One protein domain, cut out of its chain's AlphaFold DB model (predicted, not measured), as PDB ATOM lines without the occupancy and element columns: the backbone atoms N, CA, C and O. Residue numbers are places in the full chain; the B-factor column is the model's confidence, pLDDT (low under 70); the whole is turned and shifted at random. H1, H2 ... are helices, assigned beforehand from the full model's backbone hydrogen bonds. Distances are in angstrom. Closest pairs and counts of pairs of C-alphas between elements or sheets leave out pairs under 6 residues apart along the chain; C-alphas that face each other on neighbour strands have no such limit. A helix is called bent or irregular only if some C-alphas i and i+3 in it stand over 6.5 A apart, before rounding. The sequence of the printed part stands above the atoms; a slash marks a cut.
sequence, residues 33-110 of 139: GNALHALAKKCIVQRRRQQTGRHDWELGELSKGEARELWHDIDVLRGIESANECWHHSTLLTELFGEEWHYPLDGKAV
ATOM      1  N   GLY A  33       8.333 -50.824   9.646       92.19
ATOM      2  CA  GLY A  33       8.874 -49.566   9.133       92.19
ATOM      3  C   GLY A  33       9.627 -48.765  10.204       92.19
ATOM      4  O   GLY A  33      10.618 -48.092   9.916       92.19
ATOM      5  N   ASN A  34       9.244 -48.890  11.479       91.75
ATOM      6  CA  ASN A  34       9.979 -48.262  12.579       91.75
ATOM      7  C   ASN A  34      11.333 -48.935  12.829       91.75
ATOM      8  O   ASN A  34      12.326 -48.237  13.057       91.75
ATOM      9  N   ALA A  35      11.392 -50.269  12.766       91.75
ATOM     10  CA  ALA A  35      12.653 -51.002  12.857       91.75
ATOM     11  C   ALA A  35      13.566 -50.677  11.662       91.75
ATOM     12  O   ALA A  35      14.755 -50.411  11.851       91.75
ATOM     13  N   LEU A  36      12.998 -50.593  10.454       92.44
ATOM     14  CA  LEU A  36      13.690 -50.149   9.243       92.44
ATOM     15  C   LEU A  36      14.263 -48.733   9.398       92.44
ATOM     16  O   LEU A  36      15.443 -48.505   9.128       92.44
ATOM     17  N   HIS A  37      13.466 -47.790   9.904       94.44
ATOM     18  CA  HIS A  37      13.908 -46.419  10.173       94.44
ATOM     19  C   HIS A  37      15.073 -46.361  11.160       94.44
ATOM     20  O   HIS A  37      16.050 -45.641  10.948       94.44
ATOM     21  N   ALA A  38      14.991 -47.131  12.246       92.31
ATOM     22  CA  ALA A  38      16.051 -47.203  13.244       92.31
ATOM     23  C   ALA A  38      17.346 -47.784  12.654       92.31
ATOM     24  O   ALA A  38      18.441 -47.290  12.948       92.31
ATOM     25  N   LEU A  39      17.225 -48.794  11.791       90.62
ATOM     26  CA  LEU A  39      18.343 -49.405  11.082       90.62
ATOM     27  C   LEU A  39      18.990 -48.407  10.106       90.62
ATOM     28  O   LEU A  39      20.213 -48.251  10.121       90.62
ATOM     29  N   ALA A  40      18.188 -47.653   9.352       91.50
ATOM     30  CA  ALA A  40      18.664 -46.594   8.464       91.50
ATOM     31  C   ALA A  40      19.421 -45.494   9.225       91.50
ATOM     32  O   ALA A  40      20.543 -45.139   8.861       91.50
ATOM     33  N   LYS A  41      18.881 -45.022  10.359       92.88
ATOM     34  CA  LYS A  41      19.584 -44.069  11.240       92.88
ATOM     35  C   LYS A  41      20.932 -44.597  11.704       92.88
ATOM     36  O   LYS A  41      21.918 -43.858  11.713       92.88
ATOM     37  N   LYS A  42      20.977 -45.866  12.112       90.06
ATOM     38  CA  LYS A  42      22.212 -46.511  12.557       90.06
ATOM     39  C   LYS A  42      23.243 -46.551  11.431       90.06
ATOM     40  O   LYS A  42      24.390 -46.188  11.687       90.06
ATOM     41  N   CYS A  43      22.830 -46.901  10.213       88.69
ATOM     42  CA  CYS A  43      23.695 -46.885   9.034       88.69
ATOM     43  C   CYS A  43      24.289 -45.489   8.785       88.69
ATOM     44  O   CYS A  43      25.510 -45.336   8.747       88.69
ATOM     45  N   ILE A  44      23.448 -44.446   8.732       90.12
ATOM     46  CA  ILE A  44      23.902 -43.061   8.507       90.12
ATOM     47  C   ILE A  44      24.932 -42.645   9.566       90.12
ATOM     48  O   ILE A  44      25.986 -42.094   9.243       90.12
ATOM     49  N   VAL A  45      24.663 -42.933  10.844       89.88
ATOM     50  CA  VAL A  45      25.582 -42.599  11.945       89.88
ATOM     51  C   VAL A  45      26.894 -43.379  11.845       89.88
ATOM     52  O   VAL A  45      27.953 -42.799  12.086       89.88
ATOM     53  N   GLN A  46      26.854 -44.665  11.491       87.25
ATOM     54  CA  GLN A  46      28.056 -45.490  11.329       87.25
ATOM     55  C   GLN A  46      28.931 -44.991  10.178       87.25
ATOM     56  O   GLN A  46      30.131 -44.786  10.381       87.25
ATOM     57  N   ARG A  47      28.325 -44.684   9.023       86.00
ATOM     58  CA  ARG A  47      29.014 -44.096   7.864       86.00
ATOM     59  C   ARG A  47      29.615 -42.729   8.190       86.00
ATOM     60  O   ARG A  47      30.743 -42.451   7.800       86.00
ATOM     61  N   ARG A  48      28.925 -41.898   8.981       87.81
ATOM     62  CA  ARG A  48      29.440 -40.595   9.454       87.81
ATOM     63  C   ARG A  48      30.573 -40.691  10.473       87.81
ATOM     64  O   ARG A  48      31.297 -39.716  10.655       87.81
ATOM     65  N   ARG A  49      30.700 -41.814  11.178       84.62
ATOM     66  CA  ARG A  49      31.735 -42.041  12.199       84.62
ATOM     67  C   ARG A  49      32.923 -42.849  11.685       84.62
ATOM     68  O   ARG A  49      33.781 -43.187  12.494       84.62
ATOM     69  N   GLN A  50      32.954 -43.186  10.390       73.12
ATOM     70  CA  GLN A  50      33.951 -44.090   9.802       73.12
ATOM     71  C   GLN A  50      34.037 -45.433  10.558       73.12
ATOM     72  O   GLN A  50      35.089 -46.056  10.652       73.12
ATOM     73  N   GLN A  51      32.915 -45.882  11.136       66.44
ATOM     74  CA  GLN A  51      32.813 -47.155  11.859       66.44
ATOM     75  C   GLN A  51      32.371 -48.294  10.931       66.44
ATOM     76  O   GLN A  51      31.660 -49.206  11.358       66.44
ATOM     77  N   THR A  52      32.771 -48.241   9.662       61.12
ATOM     78  CA  THR A  52      32.578 -49.331   8.707       61.12
ATOM     79  C   THR A  52      33.549 -50.452   9.075       61.12
ATOM     80  O   THR A  52      34.759 -50.388   8.863       61.12
ATOM     81  N   GLY A  53      33.028 -51.467   9.765       55.44
ATOM     82  CA  GLY A  53      33.784 -52.664  10.120       55.44
ATOM     83  C   GLY A  53      34.183 -53.488   8.890       55.44
ATOM     84  O   GLY A  53      33.758 -53.228   7.770       55.44
ATOM     85  N   ARG A  54      34.970 -54.543   9.136       48.88
ATOM     86  CA  ARG A  54      35.696 -55.416   8.182       48.88
ATOM     87  C   ARG A  54      34.881 -56.095   7.055       48.88
ATOM     88  O   ARG A  54      35.462 -56.884   6.321       48.88
ATOM     89  N   HIS A  55      33.580 -55.833   6.930       46.84
ATOM     90  CA  HIS A  55      32.672 -56.453   5.954       46.84
ATOM     91  C   HIS A  55      31.756 -55.464   5.202       46.84
ATOM     92  O   HIS A  55      30.970 -55.914   4.377       46.84
ATOM     93  N   ASP A  56      31.872 -54.154   5.434       50.66
ATOM     94  CA  ASP A  56      31.060 -53.116   4.772       50.66
ATOM     95  C   ASP A  56      31.819 -52.574   3.546       50.66
ATOM     96  O   ASP A  56      32.493 -51.548   3.614       50.66
ATOM     97  N   TRP A  57      31.831 -53.321   2.439       49.34
ATOM     98  CA  TRP A  57      32.653 -52.995   1.262       49.34
ATOM     99  C   TRP A  57      31.927 -52.231   0.143       49.34
ATOM    100  O   TRP A  57      32.509 -52.071  -0.925       49.34
ATOM    101  N   GLU A  58      30.729 -51.678   0.365       56.19
ATOM    102  CA  GLU A  58      30.007 -50.969  -0.714       56.19
ATOM    103  C   GLU A  58      29.736 -49.483  -0.461       56.19
ATOM    104  O   GLU A  58      29.593 -48.722  -1.415       56.19
ATOM    105  N   LEU A  59      29.716 -49.024   0.793       64.50
ATOM    106  CA  LEU A  59      29.281 -47.662   1.099       64.50
ATOM    107  C   LEU A  59      30.351 -46.861   1.837       64.50
ATOM    108  O   LEU A  59      30.714 -47.142   2.979       64.50
ATOM    109  N   GLY A  60      30.848 -45.825   1.160       72.50
ATOM    110  CA  GLY A  60      31.837 -44.893   1.693       72.50
ATOM    111  C   GLY A  60      31.300 -43.977   2.798       72.50
ATOM    112  O   GLY A  60      30.110 -43.980   3.146       72.50
ATOM    113  N   GLU A  61      32.207 -43.160   3.340       81.69
ATOM    114  CA  GLU A  61      31.870 -42.094   4.283       81.69
ATOM    115  C   GLU A  61      30.861 -41.121   3.661       81.69
ATOM    116  O   GLU A  61      30.988 -40.727   2.505       81.69
ATOM    117  N   LEU A  62      29.872 -40.711   4.457       85.69
ATOM    118  CA  LEU A  62      28.935 -39.660   4.075       85.69
ATOM    119  C   LEU A  62      29.490 -38.292   4.453       85.69
ATOM    120  O   LEU A  62      29.917 -38.073   5.592       85.69
ATOM    121  N   SER A  63      29.388 -37.324   3.551       87.06
ATOM    122  CA  SER A  63      29.575 -35.921   3.897       87.06
ATOM    123  C   SER A  63      28.468 -35.430   4.841       87.06
ATOM    124  O   SER A  63      27.443 -36.076   5.076       87.06
ATOM    125  N   LYS A  64      28.664 -34.240   5.419       90.44
ATOM    126  CA  LYS A  64      27.648 -33.605   6.273       90.44
ATOM    127  C   LYS A  64      26.359 -33.276   5.504       90.44
ATOM    128  O   LYS A  64      25.296 -33.287   6.119       90.44
ATOM    129  N   GLY A  65      26.468 -32.932   4.219       91.12
ATOM    130  CA  GLY A  65      25.325 -32.598   3.366       91.12
ATOM    131  C   GLY A  65      24.486 -33.834   3.070       91.12
ATOM    132  O   GLY A  65      23.327 -33.882   3.465       91.12
ATOM    133  N   GLU A  66      25.121 -34.868   2.522       89.00
ATOM    134  CA  GLU A  66      24.463 -36.135   2.164       89.00
ATOM    135  C   GLU A  66      23.812 -36.793   3.383       89.00
ATOM    136  O   GLU A  66      22.658 -37.201   3.342       89.00
ATOM    137  N   ALA A  67      24.502 -36.823   4.530       91.00
ATOM    138  CA  ALA A  67      23.906 -37.382   5.740       91.00
ATOM    139  C   ALA A  67      22.703 -36.583   6.247       91.00
ATOM    140  O   ALA A  67      21.852 -37.157   6.916       91.00
ATOM    141  N   ARG A  68      22.629 -35.274   5.979       92.94
ATOM    142  CA  ARG A  68      21.461 -34.469   6.348       92.94
ATOM    143  C   ARG A  68      20.278 -34.783   5.441       92.94
ATOM    144  O   ARG A  68      19.176 -34.919   5.960       92.94
ATOM    145  N   GLU A  69      20.508 -34.872   4.137       94.00
ATOM    146  CA  GLU A  69      19.477 -35.213   3.150       94.00
ATOM    147  C   GLU A  69      18.926 -36.611   3.429       94.00
ATOM    148  O   GLU A  69      17.752 -36.736   3.771       94.00
ATOM    149  N   LEU A  70      19.802 -37.616   3.523       92.94
ATOM    150  CA  LEU A  70      19.413 -38.980   3.883       92.94
ATOM    151  C   LEU A  70      18.663 -39.049   5.213       92.94
ATOM    152  O   LEU A  70      17.715 -39.815   5.347       92.94
ATOM    153  N   TRP A  71      19.059 -38.258   6.214       93.75
ATOM    154  CA  TRP A  71      18.371 -38.239   7.506       93.75
ATOM    155  C   TRP A  71      16.942 -37.696   7.420       93.75
ATOM    156  O   TRP A  71      16.093 -38.109   8.209       93.75
ATOM    157  N   HIS A  72      16.679 -36.772   6.498       94.44
ATOM    158  CA  HIS A  72      15.328 -36.298   6.223       94.44
ATOM    159  C   HIS A  72      14.542 -37.318   5.393       94.44
ATOM    160  O   HIS A  72      13.395 -37.613   5.723       94.44
ATOM    161  N   ASP A  73      15.170 -37.913   4.383       92.75
ATOM    162  CA  ASP A  73      14.499 -38.816   3.448       92.75
ATOM    163  C   ASP A  73      14.066 -40.129   4.107       92.75
ATOM    164  O   ASP A  73      12.997 -40.658   3.798       92.75
ATOM    165  N   ILE A  74      14.826 -40.629   5.087       94.38
ATOM    166  CA  ILE A  74      14.469 -41.867   5.792       94.38
ATOM    167  C   ILE A  74      13.148 -41.779   6.555       94.38
ATOM    168  O   ILE A  74      12.582 -42.825   6.853       94.38
ATOM    169  N   ASP A  75      12.624 -40.594   6.886       93.12
ATOM    170  CA  ASP A  75      11.363 -40.493   7.633       93.12
ATOM    171  C   ASP A  75      10.180 -41.144   6.897       93.12
ATOM    172  O   ASP A  75       9.271 -41.655   7.557       93.12
ATOM    173  N   VAL A  76      10.242 -41.251   5.562       92.44
ATOM    174  CA  VAL A  76       9.253 -41.991   4.760       92.44
ATOM    175  C   VAL A  76       9.201 -43.483   5.113       92.44
ATOM    176  O   VAL A  76       8.135 -44.092   5.066       92.44
ATOM    177  N   LEU A  77      10.323 -44.065   5.555       91.38
ATOM    178  CA  LEU A  77      10.442 -45.498   5.846       91.38
ATOM    179  C   LEU A  77       9.563 -45.940   7.023       91.38
ATOM    180  O   LEU A  77       9.198 -47.109   7.112       91.38
ATOM    181  N   ARG A  78       9.189 -45.015   7.918       89.69
ATOM    182  CA  ARG A  78       8.282 -45.314   9.039       89.69
ATOM    183  C   ARG A  78       6.881 -45.701   8.584       89.69
ATOM    184  O   ARG A  78       6.198 -46.404   9.319       89.69
ATOM    185  N   GLY A  79       6.456 -45.194   7.428       89.25
ATOM    186  CA  GLY A  79       5.130 -45.444   6.871       89.25
ATOM    187  C   GLY A  79       5.019 -46.760   6.106       89.25
ATOM    188  O   GLY A  79       3.935 -47.072   5.636       89.25
ATOM    189  N   ILE A  80       6.116 -47.509   5.963       89.75
ATOM    190  CA  ILE A  80       6.131 -48.787   5.251       89.75
ATOM    191  C   ILE A  80       5.530 -49.859   6.160       89.75
ATOM    192  O   ILE A  80       6.061 -50.143   7.239       89.75
ATOM    193  N   GLU A  81       4.440 -50.472   5.707       85.75
ATOM    194  CA  GLU A  81       3.703 -51.475   6.480       85.75
ATOM    195  C   GLU A  81       4.141 -52.904   6.140       85.75
ATOM    196  O   GLU A  81       3.987 -53.819   6.951       85.75
ATOM    197  N   SER A  82       4.725 -53.110   4.956       85.88
ATOM    198  CA  SER A  82       5.121 -54.432   4.479       85.88
ATOM    199  C   SER A  82       6.510 -54.457   3.845       85.88
ATOM    200  O   SER A  82       6.957 -53.503   3.212       85.88
ATOM    201  N   ALA A  83       7.187 -55.605   3.936       85.50
ATOM    202  CA  ALA A  83       8.488 -55.792   3.291       85.50
ATOM    203  C   ALA A  83       8.422 -55.627   1.760       85.50
ATOM    204  O   ALA A  83       9.420 -55.288   1.132       85.50
ATOM    205  N   ASN A  84       7.254 -55.850   1.148       87.12
ATOM    206  CA  ASN A  84       7.077 -55.688  -0.291       87.12
ATOM    207  C   ASN A  84       7.021 -54.207  -0.707       87.12
ATOM    208  O   ASN A  84       7.500 -53.846  -1.777       87.12
ATOM    209  N   GLU A  85       6.495 -53.333   0.150       88.19
ATOM    210  CA  GLU A  85       6.490 -51.887  -0.097       88.19
ATOM    211  C   GLU A  85       7.898 -51.280  -0.101       88.19
ATOM    212  O   GLU A  85       8.112 -50.253  -0.745       88.19
ATOM    213  N   CYS A  86       8.889 -51.934   0.522       88.88
ATOM    214  CA  CYS A  86      10.294 -51.520   0.445       88.88
ATOM    215  C   CYS A  86      10.787 -51.376  -1.002       88.88
ATOM    216  O   CYS A  86      11.594 -50.494  -1.285       88.88
ATOM    217  N   TRP A  87      10.268 -52.178  -1.941       88.81
ATOM    218  CA  TRP A  87      10.635 -52.082  -3.357       88.81
ATOM    219  C   TRP A  87      10.250 -50.739  -3.991       88.81
ATOM    220  O   TRP A  87      10.932 -50.294  -4.913       88.81
ATOM    221  N   HIS A  88       9.219 -50.051  -3.484       90.88
ATOM    222  CA  HIS A  88       8.860 -48.698  -3.930       90.88
ATOM    223  C   HIS A  88       9.874 -47.636  -3.488       90.88
ATOM    224  O   HIS A  88       9.948 -46.568  -4.090       90.88
ATOM    225  N   HIS A  89      10.676 -47.945  -2.470       90.50
ATOM    226  CA  HIS A  89      11.737 -47.095  -1.941       90.50
ATOM    227  C   HIS A  89      13.130 -47.650  -2.262       90.50
ATOM    228  O   HIS A  89      14.104 -47.279  -1.607       90.50
ATOM    229  N   SER A  90      13.239 -48.517  -3.276       88.38
ATOM    230  CA  SER A  90      14.482 -49.202  -3.642       88.38
ATOM    231  C   SER A  90      15.647 -48.241  -3.854       88.38
ATOM    232  O   SER A  90      16.721 -48.510  -3.349       88.38
ATOM    233  N   THR A  91      15.438 -47.083  -4.488       90.56
ATOM    234  CA  THR A  91      16.490 -46.068  -4.681       90.56
ATOM    235  C   THR A  91      17.086 -45.579  -3.356       90.56
ATOM    236  O   THR A  91      18.303 -45.575  -3.196       90.56
ATOM    237  N   LEU A  92      16.235 -45.224  -2.388       91.38
ATOM    238  CA  LEU A  92      16.668 -44.763  -1.064       91.38
ATOM    239  C   LEU A  92      17.349 -45.895  -0.281       91.38
ATOM    240  O   LEU A  92      18.352 -45.681   0.394       91.38
ATOM    241  N   LEU A  93      16.815 -47.114  -0.374       90.44
ATOM    242  CA  LEU A  93      17.392 -48.283   0.291       90.44
ATOM    243  C   LEU A  93      18.738 -48.683  -0.319       90.44
ATOM    244  O   LEU A  93      19.648 -49.024   0.433       90.44
ATOM    245  N   THR A  94      18.897 -48.564  -1.637       89.81
ATOM    246  CA  THR A  94      20.169 -48.757  -2.334       89.81
ATOM    247  C   THR A  94      21.204 -47.732  -1.882       89.81
ATOM    248  O   THR A  94      22.343 -48.087  -1.591       89.81
ATOM    249  N   GLU A  95      20.821 -46.465  -1.727       88.88
ATOM    250  CA  GLU A  95      21.735 -45.424  -1.240       88.88
ATOM    251  C   GLU A  95      22.172 -45.646   0.222       88.88
ATOM    252  O   GLU A  95      23.307 -45.337   0.613       88.88
ATOM    253  N   LEU A  96      21.281 -46.210   1.041       87.81
ATOM    254  CA  LEU A  96      21.534 -46.498   2.452       87.81
ATOM    255  C   LEU A  96      22.304 -47.796   2.681       87.81
ATOM    256  O   LEU A  96      23.118 -47.833   3.604       87.81
ATOM    257  N   PHE A  97      22.030 -48.846   1.908       86.19
ATOM    258  CA  PHE A  97      22.471 -50.214   2.201       86.19
ATOM    259  C   PHE A  97      23.199 -50.918   1.048       86.19
ATOM    260  O   PHE A  97      23.691 -52.021   1.264       86.19
ATOM    261  N   GLY A  98      23.301 -50.295  -0.128       86.62
ATOM    262  CA  GLY A  98      23.883 -50.883  -1.335       86.62
ATOM    263  C   GLY A  98      22.832 -51.547  -2.226       86.62
ATOM    264  O   GLY A  98      21.675 -51.704  -1.840       86.62
ATOM    265  N   GLU A  99      23.230 -51.944  -3.433       84.81
ATOM    266  CA  GLU A  99      22.333 -52.545  -4.442       84.81
ATOM    267  C   GLU A  99      21.619 -53.798  -3.913       84.81
ATOM    268  O   GLU A  99      20.446 -54.052  -4.186       84.81
ATOM    269  N   GLU A 100      22.312 -54.538  -3.056       85.00
ATOM    270  CA  GLU A 100      21.861 -55.787  -2.457       85.00
ATOM    271  C   GLU A 100      21.152 -55.570  -1.104       85.00
ATOM    272  O   GLU A 100      21.196 -56.431  -0.225       85.00
ATOM    273  N   TRP A 101      20.476 -54.426  -0.920       85.12
ATOM    274  CA  TRP A 101      19.842 -54.008   0.344       85.12
ATOM    275  C   TRP A 101      18.854 -55.021   0.935       85.12
ATOM    276  O   TRP A 101      18.624 -55.031   2.147       85.12
ATOM    277  N   HIS A 102      18.272 -55.888   0.111       83.38
ATOM    278  CA  HIS A 102      17.289 -56.878   0.542       83.38
ATOM    279  C   HIS A 102      17.899 -57.964   1.445       83.38
ATOM    280  O   HIS A 102      17.251 -58.375   2.406       83.38
ATOM    281  N   TYR A 103      19.159 -58.360   1.231       79.88
ATOM    282  CA  TYR A 103      19.855 -59.331   2.089       79.88
ATOM    283  C   TYR A 103      20.091 -58.853   3.530       79.88
ATOM    284  O   TYR A 103      19.772 -59.587   4.465       79.88
ATOM    285  N   PRO A 104      20.660 -57.657   3.782       71.62
ATOM    286  CA  PRO A 104      20.861 -57.171   5.137       71.62
ATOM    287  C   PRO A 104      19.558 -56.772   5.829       71.62
ATOM    288  O   PRO A 104      19.576 -56.670   7.054       71.62
ATOM    289  N   LEU A 105      18.478 -56.522   5.085       78.12
ATOM    290  CA  LEU A 105      17.176 -56.163   5.643       78.12
ATOM    291  C   LEU A 105      16.363 -57.373   6.103       78.12
ATOM    292  O   LEU A 105      15.628 -57.254   7.093       78.12
ATOM    293  N   ASP A 106      16.547 -58.524   5.456       75.88
ATOM    294  CA  ASP A 106      15.899 -59.768   5.852       75.88
ATOM    295  C   ASP A 106      16.266 -60.141   7.301       75.88
ATOM    296  O   ASP A 106      17.433 -60.213   7.695       75.88
ATOM    297  N   GLY A 107      15.242 -60.272   8.145       76.62
ATOM    298  CA  GLY A 107      15.381 -60.548   9.577       76.62
ATOM    299  C   GLY A 107      15.951 -59.421  10.457       76.62
ATOM    300  O   GLY A 107      16.047 -59.620  11.668       76.62
ATOM    301  N   LYS A 108      16.315 -58.242   9.918       82.94
ATOM    302  CA  LYS A 108      16.826 -57.108  10.729       82.94
ATOM    303  C   LYS A 108      15.843 -55.954  10.886       82.94
ATOM    304  O   LYS A 108      15.852 -55.298  11.926       82.94
ATOM    305  N   ALA A 109      15.001 -55.701   9.887       86.38
ATOM    306  CA  ALA A 109      13.945 -54.687   9.945       86.38
ATOM    307  C   ALA A 109      12.644 -55.259  10.532       86.38
ATOM    308  O   ALA A 109      11.566 -55.124   9.955       86.38
ATOM    309  N   VAL A 110      12.759 -55.944  11.670       90.44
ATOM    310  CA  VAL A 110      11.643 -56.643  12.310       90.44
ATOM    311  C   VAL A 110      11.441 -56.174  13.745       90.44
ATOM    312  O   VAL A 110      12.382 -55.759  14.421       90.44
TER     313      VAL A 110
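AT A GLANCE: This is residues 33 to 110 of the 139 residues of an uncharacterized protein of Pseudomonas sp. NFIX51 (UniProt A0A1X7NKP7). Three helices make a small up-and-down bundle: H1 and H2 lie side by side as a close helical hairpin, and the shorter H3 runs roughly along both, less closely, with the three centres making a triangle. The four-residue H4 sits near H1 and H3, on the side away from H2, and a long loop of residues 49 to 63 swings past one end of the bundle to join H1 to H2. The printed part has 78 residues with four named helices, in the order H1, H2, H3, H4, and no named strand; the class is all helix, with 49 residues in the helices. The whole is compact, with a radius of gyration of the C-alphas of 11.8 A, and its C-alphas span 31 by 25 by 18 A.

IN THESE COORDINATES: H1 and H2 are the longest helices, with 16 residues each. H1 takes residues 33 to 48, from C-alpha 33 at (8.874, -49.566, 9.133) to C-alpha 48 at (29.440, -40.595, 9.454), a length of 22.4 A. H2 takes residues 64 to 79 and is 25.4 A long, from C-alpha 64 at (27.648, -33.605, 6.273) to C-alpha 79 at (5.130, -45.444, 6.871). H2 is neither bent nor irregular, but only just: C-alphas 73 and 76 are 6.3 A apart. H3 takes residues 85 to 97 and is 16.2 A long. It is irregular, with C-alphas 88 and 91 standing 8.1 A apart, and its line is a rough one. H4, residues 102 to 105, measures 5.2 A and ends with C-alpha 105 at (17.176, -56.163, 5.643).

HOW THE PARTS SIT: H1, H2 and H3 form a bundle that is up and down, each helix running against the one before it in the chain. H1 and H2 touch, with 19 pairs of C-alphas within 8 A; the closest C-alphas are those of Gly 33 and Arg 78, 4.3 A apart. They form a helical hairpin, running opposite ways at a shallow tilt of 11 degrees, with their centres 9.4 A apart. H1 also touches H3, and the two run the same way at a shallow tilt of 14 degrees. H1 touches H3 with residues 40 to 44 alone, and H3 touches H1 with residues 96 to 97 alone; the closest C-alphas of the two are those of Ala 40 and Leu 96, 6.7 A apart. H2 and H3 only just touch, with 3 pairs of C-alphas within 8 A, the closest being those of Ile 74 and Leu 92 at 7.8 A. H2 touches H3 with residues 70 to 74 alone, and H3 touches H2 with residues 92 to 96 alone. These two helices are also a helical hairpin, running opposite ways at a shallow tilt of 22 degrees. H4 is close to H3 but not clearly touching it: the closest C-alphas, those of Phe 97 and Pro 104, are 7.7 A apart. H4 is likewise close to H1 but not clearly touching it, with the C-alphas of Leu 36 and Leu 105 the closest at 7.8 A. H2 and H4 are apart. In H1 every O i to N i+4 pair is within hydrogen-bond range, against 7 of 12 in H2 and 6 of 9 in H3, while H4 is too short for such a pair.

THE WHOLE: The two C-alphas farthest apart are those of Arg 54 and Glu 81, at 32.3 A, while the first and last printed C-alphas, of Gly 33 and Val 110, are 8.2 A apart. The printed part has no cut. The link from H1 to H2 is long, with 15 residues, and its C-alphas lie 11 to 18 A from the mean of all C-alphas. The links from H2 to H3 and from H3 to H4 are tight, with 5 and 4 residues. The mean pLDDT of the printed part is 84.2, and the 9 residues under 70 are residues 51 to 59, within the long link.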